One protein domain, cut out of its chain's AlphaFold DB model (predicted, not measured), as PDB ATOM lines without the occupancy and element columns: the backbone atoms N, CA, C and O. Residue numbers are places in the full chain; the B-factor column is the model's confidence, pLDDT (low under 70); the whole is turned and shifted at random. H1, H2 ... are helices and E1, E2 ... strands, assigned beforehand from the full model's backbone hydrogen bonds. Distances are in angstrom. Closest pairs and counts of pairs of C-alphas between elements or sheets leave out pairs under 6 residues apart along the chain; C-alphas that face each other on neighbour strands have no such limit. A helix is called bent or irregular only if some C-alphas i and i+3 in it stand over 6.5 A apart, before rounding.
ATOM      1  N   SER A  68       0.857  67.562 -26.097       80.19
ATOM      2  CA  SER A  68      -0.024  66.454 -25.707       80.19
ATOM      3  C   SER A  68      -0.819  65.928 -26.900       80.19
ATOM      4  O   SER A  68      -0.958  64.716 -27.040       80.19
ATOM      5  N   GLY A  69      -1.242  66.813 -27.811       84.75
ATOM      6  CA  GLY A  69      -1.880  66.425 -29.071       84.75
ATOM      7  C   GLY A  69      -0.947  65.605 -29.965       84.75
ATOM      8  O   GLY A  69      -1.321  64.525 -30.411       84.75
ATOM      9  N   ALA A  70       0.300  66.055 -30.143       89.19
ATOM     10  CA  ALA A  70       1.298  65.329 -30.935       89.19
ATOM     11  C   ALA A  70       1.627  63.941 -30.352       89.19
ATOM     12  O   ALA A  70       1.683  62.958 -31.089       89.19
ATOM     13  N   ARG A  71       1.790  63.834 -29.024       88.50
ATOM     14  CA  ARG A  71       1.989  62.541 -28.342       88.50
ATOM     15  C   ARG A  71       0.794  61.608 -28.522       88.50
ATOM     16  O   ARG A  71       0.987  60.422 -28.769       88.50
ATOM     17  N   CYS A  72      -0.424  62.140 -28.433       88.62
ATOM     18  CA  CYS A  72      -1.653  61.385 -28.657       88.62
ATOM     19  C   CYS A  72      -1.739  60.868 -30.102       88.62
ATOM     20  O   CYS A  72      -1.945  59.676 -30.317       88.62
ATOM     21  N   ALA A  73      -1.482  61.731 -31.089       90.31
ATOM     22  CA  ALA A  73      -1.452  61.350 -32.499       90.31
ATOM     23  C   ALA A  73      -0.392  60.272 -32.779       90.31
ATOM     24  O   ALA A  73      -0.682  59.284 -33.452       90.31
ATOM     25  N   LEU A  74       0.806  60.414 -32.202       92.88
ATOM     26  CA  LEU A  74       1.861  59.408 -32.300       92.88
ATOM     27  C   LEU A  74       1.443  58.077 -31.657       92.88
ATOM     28  O   LEU A  74       1.662  57.025 -32.249       92.88
ATOM     29  N   ALA A  75       0.813  58.105 -30.479       91.69
ATOM     30  CA  ALA A  75       0.325  56.901 -29.805       91.69
ATOM     31  C   ALA A  75      -0.718  56.160 -30.648       91.69
ATOM     32  O   ALA A  75      -0.616  54.948 -30.822       91.69
ATOM     33  N   VAL A  76      -1.680  56.892 -31.213       89.88
ATOM     34  CA  VAL A  76      -2.707  56.331 -32.101       89.88
ATOM     35  C   VAL A  76      -2.075  55.765 -33.370       89.88
ATOM     36  O   VAL A  76      -2.402  54.647 -33.762       89.88
ATOM     37  N   PHE A  77      -1.132  56.483 -33.984       93.00
ATOM     38  CA  PHE A  77      -0.410  55.990 -35.156       93.00
ATOM     39  C   PHE A  77       0.332  54.682 -34.857       93.00
ATOM     40  O   PHE A  77       0.141  53.701 -35.570       93.00
ATOM     41  N   LEU A  78       1.120  54.631 -33.779       93.56
ATOM     42  CA  LEU A  78       1.854  53.427 -33.378       93.56
ATOM     43  C   LEU A  78       0.912  52.259 -33.061       93.56
ATOM     44  O   LEU A  78       1.197  51.116 -33.420       93.56
ATOM     45  N   MET A  79      -0.229  52.537 -32.432       90.62
ATOM     46  CA  MET A  79      -1.253  51.538 -32.128       90.62
ATOM     47  C   MET A  79      -1.864  50.942 -33.404       90.62
ATOM     48  O   MET A  79      -1.914  49.722 -33.549       90.62
ATOM     49  N   LEU A  80      -2.280  51.782 -34.356       89.88
ATOM     50  CA  LEU A  80      -2.867  51.331 -35.621       89.88
ATOM     51  C   LEU A  80      -1.834  50.637 -36.516       89.88
ATOM     52  O   LEU A  80      -2.121  49.591 -37.098       89.88
ATOM     53  N   PHE A  81      -0.621  51.183 -36.589       92.56
ATOM     54  CA  PHE A  81       0.471  50.614 -37.371       92.56
ATOM     55  C   PHE A  81       0.887  49.240 -36.835       92.56
ATOM     56  O   PHE A  81       0.981  48.282 -37.601       92.56
ATOM     57  N   SER A  82       1.069  49.109 -35.516       92.75
ATOM     58  CA  SER A  82       1.388  47.819 -34.892       92.75
ATOM     59  C   SER A  82       0.254  46.803 -35.034       92.75
ATOM     60  O   SER A  82       0.537  45.630 -35.260       92.75
ATOM     61  N   ALA A  83      -1.015  47.226 -34.979       90.50
ATOM     62  CA  ALA A  83      -2.155  46.344 -35.234       90.50
ATOM     63  C   ALA A  83      -2.159  45.820 -36.678       90.50
ATOM     64  O   ALA A  83      -2.344  44.623 -36.911       90.50
ATOM     65  N   TYR A  84      -1.911  46.704 -37.648       90.81
ATOM     66  CA  TYR A  84      -1.831  46.334 -39.057       90.81
ATOM     67  C   TYR A  84      -0.666  45.371 -39.316       90.81
ATOM     68  O   TYR A  84      -0.885  44.259 -39.796       90.81
ATOM     69  N   MET A  85       0.554  45.725 -38.908       92.19
ATOM     70  CA  MET A  85       1.729  44.862 -39.089       92.19
ATOM     71  C   MET A  85       1.586  43.535 -38.328       92.19
ATOM     72  O   MET A  85       1.887  42.474 -38.873       92.19
ATOM     73  N   GLY A  86       1.061  43.578 -37.101       90.12
ATOM     74  CA  GLY A  86       0.765  42.406 -36.277       90.12
ATOM     75  C   GLY A  86      -0.153  41.414 -36.987       90.12
ATOM     76  O   GLY A  86       0.145  40.223 -37.073       90.12
ATOM     77  N   SER A  87      -1.243  41.909 -37.570       90.00
ATOM     78  CA  SER A  87      -2.210  41.061 -38.268       90.00
ATOM     79  C   SER A  87      -1.618  40.340 -39.486       90.00
ATOM     80  O   SER A  87      -1.845  39.142 -39.663       90.00
ATOM     81  N   ILE A  88      -0.818  41.037 -40.300       89.56
ATOM     82  CA  ILE A  88      -0.279  40.489 -41.548       89.56
ATOM     83  C   ILE A  88       0.906  39.565 -41.275       89.56
ATOM     84  O   ILE A  88       0.923  38.440 -41.766       89.56
ATOM     85  N   PHE A  89       1.879  40.011 -40.474       91.00
ATOM     86  CA  PHE A  89       3.147  39.297 -40.301       91.00
ATOM     87  C   PHE A  89       3.134  38.271 -39.171       91.00
ATOM     88  O   PHE A  89       3.839  37.272 -39.269       91.00
ATOM     89  N   PHE A  90       2.346  38.480 -38.112       89.06
ATOM     90  CA  PHE A  90       2.282  37.519 -37.006       89.06
ATOM     91  C   PHE A  90       1.107  36.561 -37.170       89.06
ATOM     92  O   PHE A  90       1.288  35.357 -37.039       89.06
ATOM     93  N   GLN A  91      -0.091  37.059 -37.482       89.19
ATOM     94  CA  GLN A  91      -1.277  36.202 -37.604       89.19
ATOM     95  C   GLN A  91      -1.447  35.551 -38.976       89.19
ATOM     96  O   GLN A  91      -1.881  34.402 -39.027       89.19
ATOM     97  N   GLY A  92      -1.084  36.230 -40.067       88.81
ATOM     98  CA  GLY A  92      -1.164  35.672 -41.422       88.81
ATOM     99  C   GLY A  92      -0.476  34.302 -41.550       88.81
ATOM    100  O   GLY A  92      -1.143  33.331 -41.916       88.81
ATOM    101  N   PRO A  93       0.808  34.166 -41.161       91.00
ATOM    102  CA  PRO A  93       1.524  32.888 -41.203       91.00
ATOM    103  C   PRO A  93       0.978  31.813 -40.257       91.00
ATOM    104  O   PRO A  93       1.278  30.635 -40.438       91.00
ATOM    105  N   LEU A  94       0.176  32.184 -39.252       90.12
ATOM    106  CA  LEU A  94      -0.445  31.229 -38.332       90.12
ATOM    107  C   LEU A  94      -1.696  30.566 -38.927       90.12
ATOM    108  O   LEU A  94      -2.113  29.528 -38.419       90.12
ATOM    109  N   LEU A  95      -2.301  31.109 -39.991       88.44
ATOM    110  CA  LEU A  95      -3.550  30.574 -40.556       88.44
ATOM    111  C   LEU A  95      -3.466  29.102 -41.009       88.44
ATOM    112  O   LEU A  95      -4.370  28.341 -40.655       88.44
ATOM    113  N   PRO A  96      -2.406  28.631 -41.700       90.12
ATOM    114  CA  PRO A  96      -2.286  27.217 -42.067       90.12
ATOM    115  C   PRO A  96      -2.256  26.275 -40.851       90.12
ATOM    116  O   PRO A  96      -2.679  25.121 -40.936       90.12
ATOM    117  N   LEU A  97      -1.820  26.770 -39.686       89.12
ATOM    118  CA  LEU A  97      -1.742  25.991 -38.450       89.12
ATOM    119  C   LEU A  97      -3.121  25.574 -37.924       89.12
ATOM    120  O   LEU A  97      -3.210  24.613 -37.162       89.12
ATOM    121  N   ILE A  98      -4.196  26.247 -38.355       86.88
ATOM    122  CA  ILE A  98      -5.576  25.868 -38.028       86.88
ATOM    123  C   ILE A  98      -5.859  24.428 -38.469       86.88
ATOM    124  O   ILE A  98      -6.495  23.686 -37.725       86.88
ATOM    125  N   MET A  99      -5.366  24.019 -39.642       88.25
ATOM    126  CA  MET A  99      -5.607  22.675 -40.178       88.25
ATOM    127  C   MET A  99      -4.800  21.595 -39.452       88.25
ATOM    128  O   MET A  99      -5.251  20.460 -39.347       88.25
ATOM    129  N   ILE A 100      -3.618  21.948 -38.939       90.25
ATOM    130  CA  ILE A 100      -2.696  21.002 -38.299       90.25
ATOM    131  C   ILE A 100      -3.034  20.843 -36.812       90.25
ATOM    132  O   ILE A 100      -3.143  19.733 -36.298       90.25
ATOM    133  N   SER A 101      -3.178  21.958 -36.095       88.50
ATOM    134  CA  SER A 101      -3.438  21.963 -34.656       88.50
ATOM    135  C   SER A 101      -4.233  23.205 -34.238       88.50
ATOM    136  O   SER A 101      -3.655  24.233 -33.861       88.50
ATOM    137  N   PRO A 102      -5.576  23.102 -34.191       84.31
ATOM    138  CA  PRO A 102      -6.446  24.197 -33.761       84.31
ATOM    139  C   PRO A 102      -6.127  24.712 -32.350       84.31
ATOM    140  O   PRO A 102      -6.275  25.899 -32.057       84.31
ATOM    141  N   LYS A 103      -5.665  23.821 -31.459       84.56
ATOM    142  CA  LYS A 103      -5.302  24.167 -30.076       84.56
ATOM    143  C   LYS A 103      -4.042  25.030 -30.018       84.56
ATOM    144  O   LYS A 103      -3.998  25.976 -29.234       84.56
ATOM    145  N   LEU A 104      -3.027  24.708 -30.822       86.81
ATOM    146  CA  LEU A 104      -1.788  25.485 -30.864       86.81
ATOM    147  C   LEU A 104      -2.019  26.845 -31.521       86.81
ATOM    148  O   LEU A 104      -1.587  27.856 -30.973       86.81
ATOM    149  N   PHE A 105      -2.776  26.878 -32.623       89.31
ATOM    150  CA  PHE A 105      -3.212  28.125 -33.250       89.31
ATOM    151  C   PHE A 105      -3.890  29.055 -32.238       89.31
ATOM    152  O   PHE A 105      -3.492  30.209 -32.101       89.31
ATOM    153  N   ARG A 106      -4.857  28.538 -31.465       87.12
ATOM    154  CA  ARG A 106      -5.563  29.328 -30.448       87.12
ATOM    155  C   ARG A 106      -4.604  29.887 -29.394       87.12
ATOM    156  O   ARG A 106      -4.675  31.075 -29.109       87.12
ATOM    157  N   LYS A 107      -3.674  29.075 -28.877       86.62
ATOM    158  CA  LYS A 107      -2.663  29.528 -27.902       86.62
ATOM    159  C   LYS A 107      -1.766  30.636 -28.456       86.62
ATOM    160  O   LYS A 107      -1.524  31.611 -27.754       86.62
ATOM    161  N   LEU A 108      -1.280  30.486 -29.689       90.25
ATOM    162  CA  LEU A 108      -0.400  31.473 -30.321       90.25
ATOM    163  C   LEU A 108      -1.139  32.779 -30.599       90.25
ATOM    164  O   LEU A 108      -0.646  33.841 -30.243       90.25
ATOM    165  N   VAL A 109      -2.351  32.704 -31.148       89.38
ATOM    166  CA  VAL A 109      -3.176  33.889 -31.393       89.38
ATOM    167  C   VAL A 109      -3.557  34.594 -30.093       89.38
ATOM    168  O   VAL A 109      -3.470  35.819 -30.025       89.38
ATOM    169  N   ASP A 110      -3.953  33.852 -29.058       87.25
ATOM    170  CA  ASP A 110      -4.282  34.434 -27.755       87.25
ATOM    171  C   ASP A 110      -3.050  35.095 -27.119       87.25
ATOM    172  O   ASP A 110      -3.171  36.172 -26.539       87.25
ATOM    173  N   PHE A 111      -1.861  34.501 -27.273       88.88
ATOM    174  CA  PHE A 111      -0.601  35.104 -26.838       88.88
ATOM    175  C   PHE A 111      -0.294  36.396 -27.604       88.88
ATOM    176  O   PHE A 111      -0.080  37.432 -26.980       88.88
ATOM    177  N   THR A 112      -0.339  36.373 -28.939       90.44
ATOM    178  CA  THR A 112      -0.122  37.565 -29.774       90.44
ATOM    179  C   THR A 112      -1.105  38.681 -29.421       90.44
ATOM    180  O   THR A 112      -0.703  39.837 -29.291       90.44
ATOM    181  N   MET A 113      -2.380  38.345 -29.202       88.75
ATOM    182  CA  MET A 113      -3.404  39.317 -28.820       88.75
ATOM    183  C   MET A 113      -3.144  39.900 -27.425       88.75
ATOM    184  O   MET A 113      -3.233  41.113 -27.238       88.75
ATOM    185  N   ALA A 114      -2.774  39.058 -26.454       88.06
ATOM    186  CA  ALA A 114      -2.409  39.494 -25.110       88.06
ATOM    187  C   ALA A 114      -1.210  40.457 -25.130       88.06
ATOM    188  O   ALA A 114      -1.260  41.518 -24.506       88.06
ATOM    189  N   SER A 115      -0.163  40.129 -25.894       89.50
ATOM    190  CA  SER A 115       1.005  40.994 -26.082       89.50
ATOM    191  C   SER A 115       0.645  42.327 -26.738       89.50
ATOM    192  O   SER A 115       1.153  43.367 -26.325       89.50
ATOM    193  N   TRP A 116      -0.255  42.327 -27.726       90.38
ATOM    194  CA  TRP A 116      -0.715  43.563 -28.362       90.38
ATOM    195  C   TRP A 116      -1.541  44.441 -27.406       90.38
ATOM    196  O   TRP A 116      -1.361  45.662 -27.377       90.38
ATOM    197  N   PHE A 117      -2.385  43.846 -26.556       88.88
ATOM    198  CA  PHE A 117      -3.086  44.592 -25.507       88.88
ATOM    199  C   PHE A 117      -2.125  45.218 -24.492       88.88
ATOM    200  O   PHE A 117      -2.294  46.388 -24.161       88.88
ATOM    201  N   LEU A 118      -1.101  44.477 -24.051       88.94
ATOM    202  CA  LEU A 118      -0.051  44.995 -23.162       88.94
ATOM    203  C   LEU A 118       0.701  46.174 -23.792       88.94
ATOM    204  O   LEU A 118       0.881  47.210 -23.156       88.94
ATOM    205  N   LEU A 119       1.105  46.043 -25.061       90.50
ATOM    206  CA  LEU A 119       1.729  47.139 -25.805       90.50
ATOM    207  C   LEU A 119       0.829  48.377 -25.795       90.50
ATOM    208  O   LEU A 119       1.294  49.495 -25.572       90.50
ATOM    209  N   THR A 120      -0.465  48.174 -26.016       88.62
ATOM    210  CA  THR A 120      -1.402  49.281 -26.120       88.62
ATOM    211  C   THR A 120      -1.661  49.964 -24.779       88.62
ATOM    212  O   THR A 120      -1.689  51.192 -24.716       88.62
ATOM    213  N   GLU A 121      -1.758  49.195 -23.695       87.75
ATOM    214  CA  GLU A 121      -1.808  49.718 -22.327       87.75
ATOM    215  C   GLU A 121      -0.589  50.603 -22.022       87.75
ATOM    216  O   GLU A 121      -0.736  51.730 -21.539       87.75
ATOM    217  N   VAL A 122       0.615  50.152 -22.394       89.06
ATOM    218  CA  VAL A 122       1.844  50.938 -22.224       89.06
ATOM    219  C   VAL A 122       1.794  52.238 -23.030       89.06
ATOM    220  O   VAL A 122       2.151  53.287 -22.493       89.06
ATOM    221  N   LEU A 123       1.321  52.218 -24.281       90.31
ATOM    222  CA  LEU A 123       1.178  53.434 -25.095       90.31
ATOM    223  C   LEU A 123       0.203  54.438 -24.458       90.31
ATOM    224  O   LEU A 123       0.501  55.632 -24.387       90.31
ATOM    225  N   ILE A 124      -0.930  53.971 -23.940       86.81
ATOM    226  CA  ILE A 124      -1.935  54.828 -23.293       86.81
ATOM    227  C   ILE A 124      -1.367  55.466 -22.019       86.81
ATOM    228  O   ILE A 124      -1.425  56.686 -21.842       86.81
ATOM    229  N   ILE A 125      -0.773  54.661 -21.138       86.69
ATOM    230  CA  ILE A 125      -0.298  55.143 -19.838       86.69
ATOM    231  C   ILE A 125       0.956  56.004 -20.002       86.69
ATOM    232  O   ILE A 125       1.062  57.070 -19.399       86.69
ATOM    233  N   LYS A 126       1.925  55.564 -20.815       87.31
ATOM    234  CA  LYS A 126       3.235  56.224 -20.917       87.31
ATOM    235  C   LYS A 126       3.267  57.351 -21.939       87.31
ATOM    236  O   LYS A 126       3.873  58.381 -21.659       87.31
ATOM    237  N   LEU A 127       2.649  57.180 -23.109       87.44
ATOM    238  CA  LEU A 127       2.745  58.169 -24.184       87.44
ATOM    239  C   LEU A 127       1.627  59.213 -24.089       87.44
ATOM    240  O   LEU A 127       1.911  60.416 -24.109       87.44
ATOM    241  N   MET A 128       0.376  58.771 -23.918       84.38
ATOM    242  CA  MET A 128      -0.766  59.684 -23.750       84.38
ATOM    243  C   MET A 128      -0.832  60.279 -22.335       84.38
ATOM    244  O   MET A 128      -1.405  61.352 -22.161       84.38
ATOM    245  N   GLY A 129      -0.211  59.635 -21.338       81.81
ATOM    246  CA  GLY A 129      -0.232  60.095 -19.945       81.81
ATOM    247  C   GLY A 129      -1.587  59.887 -19.268       81.81
ATOM    248  O   GLY A 129      -1.942  60.629 -18.354       81.81
ATOM    249  N   ILE A 130      -2.377  58.921 -19.747       82.31
ATOM    250  CA  ILE A 130      -3.688  58.613 -19.180       82.31
ATOM    251  C   ILE A 130      -3.491  57.724 -17.954       82.31
ATOM    252  O   ILE A 130      -2.939  56.629 -18.041       82.31
ATOM    253  N   HIS A 131      -3.997  58.183 -16.812       81.00
ATOM    254  CA  HIS A 131      -4.005  57.418 -15.571       81.00
ATOM    255  C   HIS A 131      -5.422  56.933 -15.274       81.00
ATOM    256  O   HIS A 131      -6.295  57.723 -14.914       81.00
ATOM    257  N   VAL A 132      -5.644  55.628 -15.418       79.88
ATOM    258  CA  VAL A 132      -6.912  54.989 -15.051       79.88
ATOM    259  C   VAL A 132      -6.887  54.692 -13.553       79.88
ATOM    260  O   VAL A 132      -5.951  54.071 -13.053       79.88
ATOM    261  N   ARG A 133      -7.905  55.160 -12.826       80.25
ATOM    262  CA  ARG A 133      -8.108  54.836 -11.408       80.25
ATOM    263  C   ARG A 133      -9.277  53.870 -11.300       80.25
ATOM    264  O   ARG A 133     -10.372  54.183 -11.758       80.25
ATOM    265  N   GLN A 134      -9.032  52.709 -10.708       78.81
ATOM    266  CA  GLN A 134     -10.059  51.716 -10.424       78.81
ATOM    267  C   GLN A 134     -10.484  51.829  -8.960       78.81
ATOM    268  O   GLN A 134      -9.642  51.939  -8.073       78.81
ATOM    269  N   PHE A 135     -11.791  51.763  -8.724       81.88
ATOM    270  CA  PHE A 135     -12.389  51.655  -7.397       81.88
ATOM    271  C   PHE A 135     -13.227  50.374  -7.335       81.88
ATOM    272  O   PHE A 135     -13.773  49.947  -8.355       81.88
ATOM    273  N   VAL A 149     -15.567  32.237 -15.286       69.94
ATOM    274  CA  VAL A 149     -15.832  33.155 -16.393       69.94
ATOM    275  C   VAL A 149     -16.356  34.447 -15.785       69.94
ATOM    276  O   VAL A 149     -17.287  34.424 -14.985       69.94
ATOM    277  N   SER A 150     -15.737  35.567 -16.140       72.88
ATOM    278  CA  SER A 150     -16.221  36.888 -15.744       72.88
ATOM    279  C   SER A 150     -16.937  37.530 -16.926       72.88
ATOM    280  O   SER A 150     -16.460  37.436 -18.057       72.88
ATOM    281  N   LEU A 151     -18.067  38.183 -16.664       75.94
ATOM    282  CA  LEU A 151     -18.743  39.035 -17.633       75.94
ATOM    283  C   LEU A 151     -18.544  40.481 -17.201       75.94
ATOM    284  O   LEU A 151     -19.010  40.854 -16.128       75.94
ATOM    285  N   LEU A 152     -17.853  41.287 -18.013       76.31
ATOM    286  CA  LEU A 152     -17.851  42.729 -17.774       76.31
ATOM    287  C   LEU A 152     -18.917  43.407 -18.630       76.31
ATOM    288  O   LEU A 152     -18.996  43.166 -19.836       76.31
ATOM    289  N   ILE A 153     -19.697  44.268 -17.988       79.94
ATOM    290  CA  ILE A 153     -20.658  45.158 -18.624       79.94
ATOM    291  C   ILE A 153     -20.197  46.581 -18.355       79.94
ATOM    292  O   ILE A 153     -19.882  46.933 -17.220       79.94
ATOM    293  N   LEU A 154     -20.123  47.386 -19.408       76.31
ATOM    294  CA  LEU A 154     -19.755  48.789 -19.304       76.31
ATOM    295  C   LEU A 154     -20.856  49.664 -19.852       76.31
ATOM    296  O   LEU A 154     -21.416  49.376 -20.910       76.31
ATOM    297  N   ASN A 155     -21.091  50.764 -19.148       80.31
ATOM    298  CA  ASN A 155     -21.883  51.855 -19.670       80.31
ATOM    299  C   ASN A 155     -21.091  52.544 -20.789       80.31
ATOM    300  O   ASN A 155     -20.020  53.091 -20.528       80.31
ATOM    301  N   HIS A 156     -21.591  52.475 -22.023       77.62
ATOM    302  CA  HIS A 156     -20.921  53.028 -23.196       77.62
ATOM    303  C   HIS A 156     -21.369  54.474 -23.435       77.62
ATOM    304  O   HIS A 156     -22.324  54.721 -24.171       77.62
ATOM    305  N   ARG A 157     -20.709  55.432 -22.780       75.81
ATOM    306  CA  ARG A 157     -20.930  56.871 -22.980       75.81
ATOM    307  C   ARG A 157     -20.039  57.466 -24.064       75.81
ATOM    308  O   ARG A 157     -20.467  58.403 -24.731       75.81
ATOM    309  N   THR A 158     -18.826  56.950 -24.259       76.25
ATOM    310  CA  THR A 158     -17.896  57.446 -25.284       76.25
ATOM    311  C   THR A 158     -17.365  56.323 -26.163       76.25
ATOM    312  O   THR A 158     -17.186  55.184 -25.734       76.25
ATOM    313  N   GLN A 159     -17.022  56.657 -27.410       74.56
ATOM    314  CA  GLN A 159     -16.415  55.698 -28.337       74.56
ATOM    315  C   GLN A 159     -15.047  55.187 -27.863       74.56
ATOM    316  O   GLN A 159     -14.571  54.200 -28.407       74.56
ATOM    317  N   LEU A 160     -14.425  55.832 -26.870       74.81
ATOM    318  CA  LEU A 160     -13.130  55.453 -26.302       74.81
ATOM    319  C   LEU A 160     -13.261  54.649 -25.004       74.81
ATOM    320  O   LEU A 160     -12.248  54.263 -24.429       74.81
ATOM    321  N   ASP A 161     -14.480  54.331 -24.555       78.38
ATOM    322  CA  ASP A 161     -14.683  53.589 -23.305       78.38
ATOM    323  C   ASP A 161     -13.985  52.231 -23.310       78.38
ATOM    324  O   ASP A 161     -13.500  51.772 -22.276       78.38
ATOM    325  N   TRP A 162     -13.880  51.607 -24.488       77.38
ATOM    326  CA  TRP A 162     -13.174  50.342 -24.642       77.38
ATOM    327  C   TRP A 162     -11.662  50.466 -24.410       77.38
ATOM    328  O   TRP A 162     -11.032  49.499 -23.990       77.38
ATOM    329  N   LEU A 163     -11.083  51.648 -24.625       79.75
ATOM    330  CA  LEU A 163      -9.661  51.913 -24.420       79.75
ATOM    331  C   LEU A 163      -9.325  51.962 -22.923       79.75
ATOM    332  O   LEU A 163      -8.326  51.393 -22.489       79.75
ATOM    333  N   PHE A 164     -10.197  52.569 -22.108       77.19
ATOM    334  CA  PHE A 164     -10.005  52.649 -20.652       77.19
ATOM    335  C   PHE A 164     -10.054  51.284 -19.969       77.19
ATOM    336  O   PHE A 164      -9.415  51.078 -18.941       77.19
ATOM    337  N   MET A 165     -10.758  50.325 -20.572       78.00
ATOM    338  CA  MET A 165     -10.792  48.940 -20.100       78.00
ATOM    339  C   MET A 165      -9.410  48.313 -20.050       78.00
ATOM    340  O   MET A 165      -9.196  47.408 -19.253       78.00
ATOM    341  N   TRP A 166      -8.512  48.737 -20.936       77.50
ATOM    342  CA  TRP A 166      -7.194  48.135 -21.054       77.50
ATOM    343  C   TRP A 166      -6.255  48.554 -19.932       77.50
ATOM    344  O   TRP A 166      -5.360  47.795 -19.599       77.50
ATOM    345  N   GLY A 167      -6.535  49.679 -19.271       73.56
ATOM    346  CA  GLY A 167      -5.841  50.090 -18.050       73.56
ATOM    347  C   GLY A 167      -6.301  49.366 -16.779       73.56
ATOM    348  O   GLY A 167      -5.878  49.750 -15.695       73.56
ATOM    349  N   LEU A 168      -7.184  48.359 -16.876       73.50
ATOM    350  CA  LEU A 168      -7.620  47.539 -15.732       73.50
ATOM    351  C   LEU A 168      -6.654  46.370 -15.420       73.50
ATOM    352  O   LEU A 168      -6.882  45.631 -14.462       73.50
ATOM    353  N   GLY A 169      -5.592  46.183 -16.215       69.12
ATOM    354  CA  GLY A 169      -4.522  45.207 -15.974       69.12
ATOM    355  C   GLY A 169      -4.857  43.742 -16.305       69.12
ATOM    356  O   GLY A 169      -5.621  43.436 -17.215       69.12
ATOM    357  N   ASP A 170      -4.282  42.812 -15.537       62.38
ATOM    358  CA  ASP A 170      -4.136  41.367 -15.823       62.38
ATOM    359  C   ASP A 170      -5.346  40.611 -16.452       62.38
ATOM    360  O   ASP A 170      -5.143  39.856 -17.408       62.38
ATOM    361  N   PRO A 171      -6.615  40.782 -16.015       64.12
ATOM    362  CA  PRO A 171      -7.749  40.085 -16.643       64.12
ATOM    363  C   PRO A 171      -8.026  40.518 -18.093       64.12
ATOM    364  O   PRO A 171      -8.688  39.810 -18.856       64.12
ATOM    365  N   VAL A 172      -7.524  41.683 -18.503       66.38
ATOM    366  CA  VAL A 172      -7.842  42.308 -19.788       66.38
ATOM    367  C   VAL A 172      -7.229  41.551 -20.958       66.38
ATOM    368  O   VAL A 172      -7.880  41.377 -21.987       66.38
ATOM    369  N   HIS A 173      -6.007  41.048 -20.807       69.56
ATOM    370  CA  HIS A 173      -5.243  40.488 -21.925       69.56
ATOM    371  C   HIS A 173      -5.818  39.169 -22.462       69.56
ATOM    372  O   HIS A 173      -5.483  38.754 -23.570       69.56
ATOM    373  N   ARG A 174      -6.704  38.517 -21.698       71.94
ATOM    374  CA  ARG A 174      -7.391  37.269 -22.078       71.94
ATOM    375  C   ARG A 174      -8.868  37.477 -22.420       71.94
ATOM    376  O   ARG A 174      -9.590  36.498 -22.622       71.94
ATOM    377  N   MET A 175      -9.338  38.724 -22.465       75.06
ATOM    378  CA  MET A 175     -10.752  39.003 -22.695       75.06
ATOM    379  C   MET A 175     -11.154  38.771 -24.155       75.06
ATOM    380  O   MET A 175     -10.371  38.986 -25.084       75.06
ATOM    381  N   LYS A 176     -12.419  38.406 -24.362       79.81
ATOM    382  CA  LYS A 176     -13.069  38.449 -25.677       79.81
ATOM    383  C   LYS A 176     -14.079  39.584 -25.685       79.81
ATOM    384  O   LYS A 176     -14.940  39.674 -24.807       79.81
ATOM    385  N   ILE A 177     -13.946  40.460 -26.674       81.88
ATOM    386  CA  ILE A 177     -14.768  41.662 -26.804       81.88
ATOM    387  C   ILE A 177     -15.864  41.402 -27.833       81.88
ATOM    388  O   ILE A 177     -15.634  40.765 -28.863       81.88
ATOM    389  N   ILE A 178     -17.059  41.906 -27.537       84.31
ATOM    390  CA  ILE A 178     -18.168  41.967 -28.481       84.31
ATOM    391  C   ILE A 178     -18.111  43.305 -29.228       84.31
ATOM    392  O   ILE A 178     -18.155  44.370 -28.612       84.31
ATOM    393  N   LEU A 179     -18.005  43.249 -30.554       83.75
ATOM    394  CA  LEU A 179     -17.866  44.392 -31.454       83.75
ATOM    395  C   LEU A 179     -18.993  44.432 -32.489       83.75
ATOM    396  O   LEU A 179     -19.700  43.454 -32.736       83.75
ATOM    397  N   LYS A 180     -19.143  45.589 -33.134       84.81
ATOM    398  CA  LYS A 180     -20.058  45.773 -34.264       84.81
ATOM    399  C   LYS A 180     -19.537  45.028 -35.493       84.81
ATOM    400  O   LYS A 180     -18.356  45.123 -35.805       84.81
ATOM    401  N   GLU A 181     -20.417  44.368 -36.243       85.00
ATOM    402  CA  GLU A 181     -20.034  43.606 -37.444       85.00
ATOM    403  C   GLU A 181     -19.243  44.416 -38.482       85.00
ATOM    404  O   GLU A 181     -18.345  43.879 -39.123       85.00
ATOM    405  N   SER A 182     -19.496  45.721 -38.615       84.50
ATOM    406  CA  SER A 182     -18.733  46.577 -39.531       84.50
ATOM    407  C   SER A 182     -17.223  46.562 -39.255       84.50
ATOM    408  O   SER A 182     -16.440  46.693 -40.191       84.50
ATOM    409  N   LEU A 183     -16.806  46.354 -38.000       83.69
ATOM    410  CA  LEU A 183     -15.392  46.264 -37.617       83.69
ATOM    411  C   LEU A 183     -14.724  44.978 -38.113       83.69
ATOM    412  O   LEU A 183     -13.517  44.979 -38.323       83.69
ATOM    413  N   ALA A 184     -15.484  43.909 -38.373       84.44
ATOM    414  CA  ALA A 184     -14.932  42.678 -38.944       84.44
ATOM    415  C   ALA A 184     -14.369  42.901 -40.357       84.44
ATOM    416  O   ALA A 184     -13.467  42.187 -40.790       84.44
ATOM    417  N   ARG A 185     -14.887  43.904 -41.081       85.81
ATOM    418  CA  ARG A 185     -14.469  44.224 -42.453       85.81
ATOM    419  C   ARG A 185     -13.215  45.093 -42.519       85.81
ATOM    420  O   ARG A 185     -12.680  45.280 -43.606       85.81
ATOM    421  N   VAL A 186     -12.757  45.636 -41.390       85.44
ATOM    422  CA  VAL A 186     -11.572  46.499 -41.358       85.44
ATOM    423  C   VAL A 186     -10.328  45.648 -41.628       85.44
ATOM    424  O   VAL A 186     -10.082  44.697 -40.876       85.44
ATOM    425  N   PRO A 187      -9.534  45.967 -42.668       81.19
ATOM    426  CA  PRO A 187      -8.344  45.196 -42.987       81.19
ATOM    427  C   PRO A 187      -7.323  45.284 -41.851       81.19
ATOM    428  O   PRO A 187      -7.157  46.311 -41.190       81.19
ATOM    429  N   GLY A 188      -6.655  44.165 -41.608       83.81
ATOM    430  CA  GLY A 188      -5.690  44.005 -40.533       83.81
ATOM    431  C   GLY A 188      -6.329  43.822 -39.155       83.81
ATOM    432  O   GLY A 188      -6.472  42.692 -38.694       83.81
ATOM    433  N   ALA A 189      -6.762  44.906 -38.501       82.81
ATOM    434  CA  ALA A 189      -7.298  44.837 -37.134       82.81
ATOM    435  C   ALA A 189      -8.569  43.968 -37.032       82.81
ATOM    436  O   ALA A 189      -8.691  43.147 -36.123       82.81
ATOM    437  N   GLY A 190      -9.498  44.087 -37.988       85.81
ATOM    438  CA  GLY A 190     -10.721  43.278 -38.017       85.81
ATOM    439  C   GLY A 190     -10.446  41.797 -38.282       85.81
ATOM    440  O   GLY A 190     -11.076  40.928 -37.677       85.81
ATOM    441  N   TRP A 191      -9.476  41.482 -39.141       88.19
ATOM    442  CA  TRP A 191      -9.040  40.104 -39.405       88.19
ATOM    443  C   TRP A 191      -8.364  39.485 -38.182       88.19
ATOM    444  O   TRP A 191      -8.661  38.346 -37.813       88.19
ATOM    445  N   ALA A 192      -7.524  40.267 -37.504       88.12
ATOM    446  CA  ALA A 192      -6.853  39.857 -36.284       88.12
ATOM    447  C   ALA A 192      -7.836  39.508 -35.164       88.12
ATOM    448  O   ALA A 192      -7.721  38.458 -34.526       88.12
ATOM    449  N   MET A 193      -8.845  40.360 -34.971       88.50
ATOM    450  CA  MET A 193      -9.905  40.160 -33.983       88.50
ATOM    451  C   MET A 193     -10.776  38.937 -34.305       88.50
ATOM    452  O   MET A 193     -11.143  38.190 -33.397       88.50
ATOM    453  N   GLN A 194     -11.065  38.678 -35.585       87.81
ATOM    454  CA  GLN A 194     -11.766  37.458 -36.006       87.81
ATOM    455  C   GLN A 194     -10.956  36.201 -35.669       87.81
ATOM    456  O   GLN A 194     -11.487  35.273 -35.057       87.81
ATOM    457  N   CYS A 195      -9.654  36.197 -35.968       86.50
ATOM    458  CA  CYS A 195      -8.762  35.094 -35.602       86.50
ATOM    459  C   CYS A 195      -8.691  34.908 -34.078       86.50
ATOM    460  O   CYS A 195      -8.729  33.779 -33.578       86.50
ATOM    461  N   ALA A 196      -8.676  36.012 -33.326       84.88
ATOM    462  CA  ALA A 196      -8.714  36.017 -31.867       84.88
ATOM    463  C   ALA A 196     -10.055  35.544 -31.280       84.88
ATOM    464  O   ALA A 196     -10.152  35.386 -30.067       84.88
ATOM    465  N   GLY A 197     -11.077  35.252 -32.088       83.88
ATOM    466  CA  GLY A 197     -12.366  34.752 -31.603       83.88
ATOM    467  C   GLY A 197     -13.217  35.832 -30.936       83.88
ATOM    468  O   GLY A 197     -13.945  35.543 -29.987       83.88
ATOM    469  N   PHE A 198     -13.093  37.083 -31.383       84.81
ATOM    470  CA  PHE A 198     -13.975  38.162 -30.946       84.81
ATOM    471  C   PHE A 198     -15.355  38.003 -31.579       84.81
ATOM    472  O   PHE A 198     -15.508  37.449 -32.668       84.81
ATOM    473  N   LEU A 199     -16.373  38.481 -30.872       85.38
ATOM    474  CA  LEU A 199     -17.759  38.320 -31.282       85.38
ATOM    475  C   LEU A 199     -18.219  39.554 -32.046       85.38
ATOM    476  O   LEU A 199     -18.167  40.662 -31.527       85.38
ATOM    477  N   PHE A 200     -18.718  39.358 -33.261       85.12
ATOM    478  CA  PHE A 200     -19.233  40.435 -34.097       85.12
ATOM    479  C   PHE A 200     -20.754  40.350 -34.191       85.12
ATOM    480  O   PHE A 200     -21.282  39.370 -34.725       85.12
ATOM    481  N   LEU A 201     -21.445  41.373 -33.685       84.50
ATOM    482  CA  LEU A 201     -22.907  41.438 -33.625       84.50
ATOM    483  C   LEU A 201     -23.474  42.514 -34.555       84.50
ATOM    484  O   LEU A 201     -22.851  43.560 -34.785       84.50
ATOM    485  N   ARG A 202     -24.687  42.259 -35.060       80.75
ATOM    486  CA  ARG A 202     -25.482  43.199 -35.868       80.75
ATOM    487  C   ARG A 202     -26.407  44.083 -35.031       80.75
ATOM    488  O   ARG A 202     -27.008  44.996 -35.588       80.75
ATOM    489  N   ARG A 203     -26.480  43.850 -33.714       77.69
ATOM    490  CA  ARG A 203     -27.439  44.480 -32.782       77.69
ATOM    491  C   ARG A 203     -28.889  44.116 -33.112       77.69
ATOM    492  O   ARG A 203     -29.803  44.897 -32.878       77.69
ATOM    493  N   GLN A 204     -29.094  42.918 -33.651       81.75
ATOM    494  CA  GLN A 204     -30.415  42.355 -33.912       81.75
ATOM    495  C   GLN A 204     -30.479  40.995 -33.232       81.75
ATOM    496  O   GLN A 204     -29.936  40.018 -33.746       81.75
ATOM    497  N   LEU A 205     -31.138  40.937 -32.070       75.00
ATOM    498  CA  LEU A 205     -31.123  39.761 -31.196       75.00
ATOM    499  C   LEU A 205     -31.560  38.481 -31.922       75.00
ATOM    500  O   LEU A 205     -30.901  37.455 -31.781       75.00
ATOM    501  N   ALA A 206     -32.602  38.565 -32.755       78.25
ATOM    502  CA  ALA A 206     -33.118  37.431 -33.524       78.25
ATOM    503  C   ALA A 206     -32.057  36.790 -34.438       78.25
ATOM    504  O   ALA A 206     -31.980  35.569 -34.549       78.25
ATOM    505  N   THR A 207     -31.201  37.606 -35.055       79.25
ATOM    506  CA  THR A 207     -30.138  37.149 -35.964       79.25
ATOM    507  C   THR A 207     -28.873  36.751 -35.199       79.25
ATOM    508  O   THR A 207     -28.163  35.818 -35.574       79.25
ATOM    509  N   ASP A 208     -28.579  37.464 -34.113       84.19
ATOM    510  CA  ASP A 208     -27.341  37.332 -33.348       84.19
ATOM    511  C   ASP A 208     -27.371  36.151 -32.354       84.19
ATOM    512  O   ASP A 208     -26.315  35.614 -32.010       84.19
ATOM    513  N   GLN A 209     -28.555  35.691 -31.928       83.50
ATOM    514  CA  GLN A 209     -28.716  34.609 -30.946       83.50
ATOM    515  C   GLN A 209     -28.064  33.294 -31.392       83.50
ATOM    516  O   GLN A 209     -27.307  32.693 -30.629       83.50
ATOM    517  N   ALA A 210     -28.299  32.859 -32.634       84.56
ATOM    518  CA  ALA A 210     -27.717  31.618 -33.152       84.56
ATOM    519  C   ALA A 210     -26.177  31.676 -33.182       84.56
ATOM    520  O   ALA A 210     -25.496  30.718 -32.811       84.56
ATOM    521  N   ARG A 211     -25.620  32.834 -33.559       80.31
ATOM    522  CA  ARG A 211     -24.171  33.074 -33.578       80.31
ATOM    523  C   ARG A 211     -23.581  33.056 -32.167       80.31
ATOM    524  O   ARG A 211     -22.530  32.455 -31.958       80.31
ATOM    525  N   LEU A 212     -24.254  33.691 -31.207       82.50
ATOM    526  CA  LEU A 212     -23.837  33.701 -29.804       82.50
ATOM    527  C   LEU A 212     -23.776  32.285 -29.228       82.50
ATOM    528  O   LEU A 212     -22.759  31.920 -28.644       82.50
ATOM    529  N   ILE A 213     -24.817  31.477 -29.450       84.12
ATOM    530  CA  ILE A 213     -24.875  30.087 -28.974       84.12
ATOM    531  C   ILE A 213     -23.708  29.271 -29.540       84.12
ATOM    532  O   ILE A 213     -23.006  28.606 -28.779       84.12
ATOM    533  N   GLY A 214     -23.445  29.368 -30.847       83.44
ATOM    534  CA  GLY A 214     -22.341  28.639 -31.478       83.44
ATOM    535  C   GLY A 214     -20.964  29.026 -30.927       83.44
ATOM    536  O   GLY A 214     -20.118  28.162 -30.700       83.44
ATOM    537  N   ILE A 215     -20.735  30.315 -30.660       80.00
ATOM    538  CA  ILE A 215     -19.462  30.784 -30.093       80.00
ATOM    539  C   ILE A 215     -19.314  30.344 -28.636       80.00
ATOM    540  O   ILE A 215     -18.227  29.926 -28.240       80.00
ATOM    541  N   VAL A 216     -20.385  30.398 -27.842       79.56
ATOM    542  CA  VAL A 216     -20.364  29.907 -26.458       79.56
ATOM    543  C   VAL A 216     -20.074  28.405 -26.426       79.56
ATOM    544  O   VAL A 216     -19.173  27.997 -25.695       79.56
ATOM    545  N   ASP A 217     -20.739  27.596 -27.257       83.00
ATOM    546  CA  ASP A 217     -20.472  26.152 -27.347       83.00
ATOM    547  C   ASP A 217     -19.017  25.869 -27.757       83.00
ATOM    548  O   ASP A 217     -18.325  25.054 -27.142       83.00
ATOM    549  N   TYR A 218     -18.492  26.617 -28.733       79.00
ATOM    550  CA  TYR A 218     -17.083  26.537 -29.115       79.00
ATOM    551  C   TYR A 218     -16.141  26.858 -27.942       79.00
ATOM    552  O   TYR A 218     -15.218  26.091 -27.661       79.00
ATOM    553  N   LEU A 219     -16.367  27.965 -27.228       73.06
ATOM    554  CA  LEU A 219     -15.517  28.381 -26.107       73.06
ATOM    555  C   LEU A 219     -15.558  27.377 -24.945       73.06
ATOM    556  O   LEU A 219     -14.513  27.094 -24.350       73.06
ATOM    557  N   LEU A 220     -16.727  26.789 -24.669       73.56
ATOM    558  CA  LEU A 220     -16.890  25.725 -23.675       73.56
ATOM    559  C   LEU A 220     -16.076  24.477 -24.050       73.56
ATOM    560  O   LEU A 220     -15.352  23.937 -23.210       73.56
ATOM    561  N   ARG A 221     -16.105  24.055 -25.322       74.69
ATOM    562  CA  ARG A 221     -15.326  22.899 -25.813       74.69
ATOM    563  C   ARG A 221     -13.816  23.116 -25.738       74.69
ATOM    564  O   ARG A 221     -13.070  22.172 -25.480       74.69
ATOM    565  N   VAL A 222     -13.351  24.348 -25.941       65.69
ATOM    566  CA  VAL A 222     -11.918  24.688 -25.899       65.69
ATOM    567  C   VAL A 222     -11.409  24.855 -24.452       65.69
ATOM    568  O   VAL A 222     -10.214  25.070 -24.254       65.69
ATOM    569  N   LYS A 223     -12.269  24.702 -23.424       60.09
ATOM    570  CA  LYS A 223     -11.932  24.845 -21.985       60.09
ATOM    571  C   LYS A 223     -11.120  26.109 -21.685       60.09
ATOM    572  O   LYS A 223     -10.229  26.122 -20.839       60.09
ATOM    573  N   SER A 224     -11.390  27.179 -22.422       53.53
ATOM    574  CA  SER A 224     -10.720  28.454 -22.200       53.53
ATOM    575  C   SER A 224     -11.476  29.180 -21.098       53.53
ATOM    576  O   SER A 224     -12.657  29.467 -21.272       53.53
ATOM    577  N   SER A 225     -10.818  29.483 -19.978       50.03
ATOM    578  CA  SER A 225     -11.329  30.415 -18.963       50.03
ATOM    579  C   SER A 225     -11.449  31.801 -19.602       50.03
ATOM    580  O   SER A 225     -10.531  32.615 -19.551       50.03
ATOM    581  N   CYS A 226     -12.533  32.017 -20.335       49.31
ATOM    582  CA  CYS A 226     -12.707  33.147 -21.226       49.31
ATOM    583  C   CYS A 226     -13.552  34.205 -20.526       49.31
ATOM    584  O   CYS A 226     -14.715  33.963 -20.225       49.31
ATOM    585  N   GLN A 227     -12.987  35.387 -20.288       52.78
ATOM    586  CA  GLN A 227     -13.741  36.546 -19.814       52.78
ATOM    587  C   GLN A 227     -14.417  37.215 -21.014       52.78
ATOM    588  O   GLN A 227     -13.754  37.834 -21.847       52.78
ATOM    589  N   VAL A 228     -15.733  37.046 -21.136       50.75
ATOM    590  CA  VAL A 228     -16.531  37.653 -22.212       50.75
ATOM    591  C   VAL A 228     -16.964  39.045 -21.762       50.75
ATOM    592  O   VAL A 228     -17.318  39.240 -20.604       50.75
ATOM    593  N   ARG A 229     -16.926  40.040 -22.648       51.59
ATOM    594  CA  ARG A 229     -17.373  41.404 -22.340       51.59
ATOM    595  C   ARG A 229     -18.524  41.820 -23.244       51.59
ATOM    596  O   ARG A 229     -18.361  41.859 -24.462       51.59
ATOM    597  N   LEU A 230     -19.648  42.187 -22.631       52.03
ATOM    598  CA  LEU A 230     -20.794  42.802 -23.296       52.03
ATOM    599  C   LEU A 230     -20.711  44.318 -23.117       52.03
ATOM    600  O   LEU A 230     -20.804  44.830 -22.007       52.03
ATOM    601  N   ILE A 231     -20.557  45.051 -24.215       54.09
ATOM    602  CA  ILE A 231     -20.723  46.506 -24.209       54.09
ATOM    603  C   ILE A 231     -22.188  46.767 -24.565       54.09
ATOM    604  O   ILE A 231     -22.555  46.824 -25.739       54.09
TER     605      ILE A 231
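Overview. This is residues 68 to 135 and 149 to 231 of the 235 residues of the protein "PlsC domain-containing protein" of Fasciola hepatica (UniProt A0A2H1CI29). Two long helices, H1 and H3, lie side by side, run opposite ways and make the long wall of the model, with the little helix H2 at the turn between them. Over this pair stands a small twisted, fully parallel sheet of four strands; the short helices H4, H5 and H7 pack on the pair, H5 and H7 also reaching the sheet, while H8 lies by the sheet's E3 edge, away from the long pair. The printed part has 151 residues, with eight named helices and four named strands in the order H1 H2 H3 E1 H4 H5 E2 H6 H7 E3 H8 E4. The sheet's order is E1 E4 E2 E3, and the class is mixed, helices and strands. The whole is compact, with a radius of gyration of the C-alphas of 15.9 A and spans of 45 by 35 by 27 A.

Along the chain. H1, residues 68 to 94, begins at C-alpha 68 (-0.024, 66.454, -25.707) and is 37.4 A long. H2 is residues 97 to 100, and H3, residues 102 to 128, is 37.3 A long, ending at C-alpha 128 (-0.766, 59.684, -23.750). After the cut come E1, residues 151 to 153, H4, residues 161 to 168, 12.0 A, and H5, residues 170 to 174. E2, residues 175 to 180, is 16.3 A long; H6, residues 181 to 185, H7, residues 189 to 195, 10.0 A, and E3, residues 199 to 201, follow. H8, residues 205 to 221, is 23.7 A long and only just irregular, with C-alphas 207 and 210 6.7 A apart. E4, residues 227 to 230, ends at C-alpha 230 (-20.794, 42.802, -23.296).

Arrangement. H3 is the hub. It touches H1 at a shallow tilt of 10 degrees, opposite ways, the closest C-alphas being those of Cys 72 and Met 128, 5.3 A. With residues 117 to 125 alone it touches H4, about perpendicular at 85 degrees, closest at Glu 121 and Trp 166, 5.8 A between C-alphas. With residues 110 to 118 alone it touches H5, closest at the C-alphas of Ala 114 and His 173, 4.4 A. H2 and H3 touch only at the corner, and only just, with 3 pairs of C-alphas within 8 A. H1 touches H7 with residues 83 to 91 alone, the same way at 37 degrees, only just steep; the closest C-alphas are those of Ser 87 and Ala 192, 5.2 A. In the sheet E2 is staggered, pairing with E4 over residues 175 to 177 and with E3 over 178 to 180. N 230 and O 152 are 3.0 A apart between E4 and E1, N 176 and O 227 2.9 A between E2 and E4, and N 179 and O 199 2.8 A between E2 and E3, within hydrogen-bond range. E2, H6 H7, E3 is a strand-helix-strand unit, two parallel neighbour strands with helices between; E1, H4 H5, E2 and E3, H8, E4 are split units, with another strand between the two; the three crossovers are right-handed. H6 and H7 touch only at the corner, closest at the C-alphas of Ala 184 and Gly 190, 4.4 A. H8 touches no helix and only grazes the sheet with residues 207 to 216; the closest C-alphas of H8 and E3 are those of Asp 208 and Leu 201, 6.0 A. In H3 and H7 every O i to N i+4 pair is within hydrogen-bond range; H1 has 21 of 23, H8 11 of 13, H4 0 of 4 with 4 of 5 O i to N i+3 pairs, H5 0 of 1 with 0 of 2, H6 0 of 1 with 2 of 2, and H2 is too short for such a pair.

Size, cuts and confidence. The two C-alphas farthest apart are those of Ser 68 and Ile 100, 47.2 A. Residues 136 to 148 are not printed, and C-alphas 135 and 149 are 20.9 A apart across this cut, which lies in the link from H3 to E1. Of the links that are printed whole, E1 to H4 is short and the others are tight. The mean pLDDT of the printed part is 81.7; residue 149, residues 169 to 173 and residues 222 to 231 are under 70, and E4 has a mean of 52.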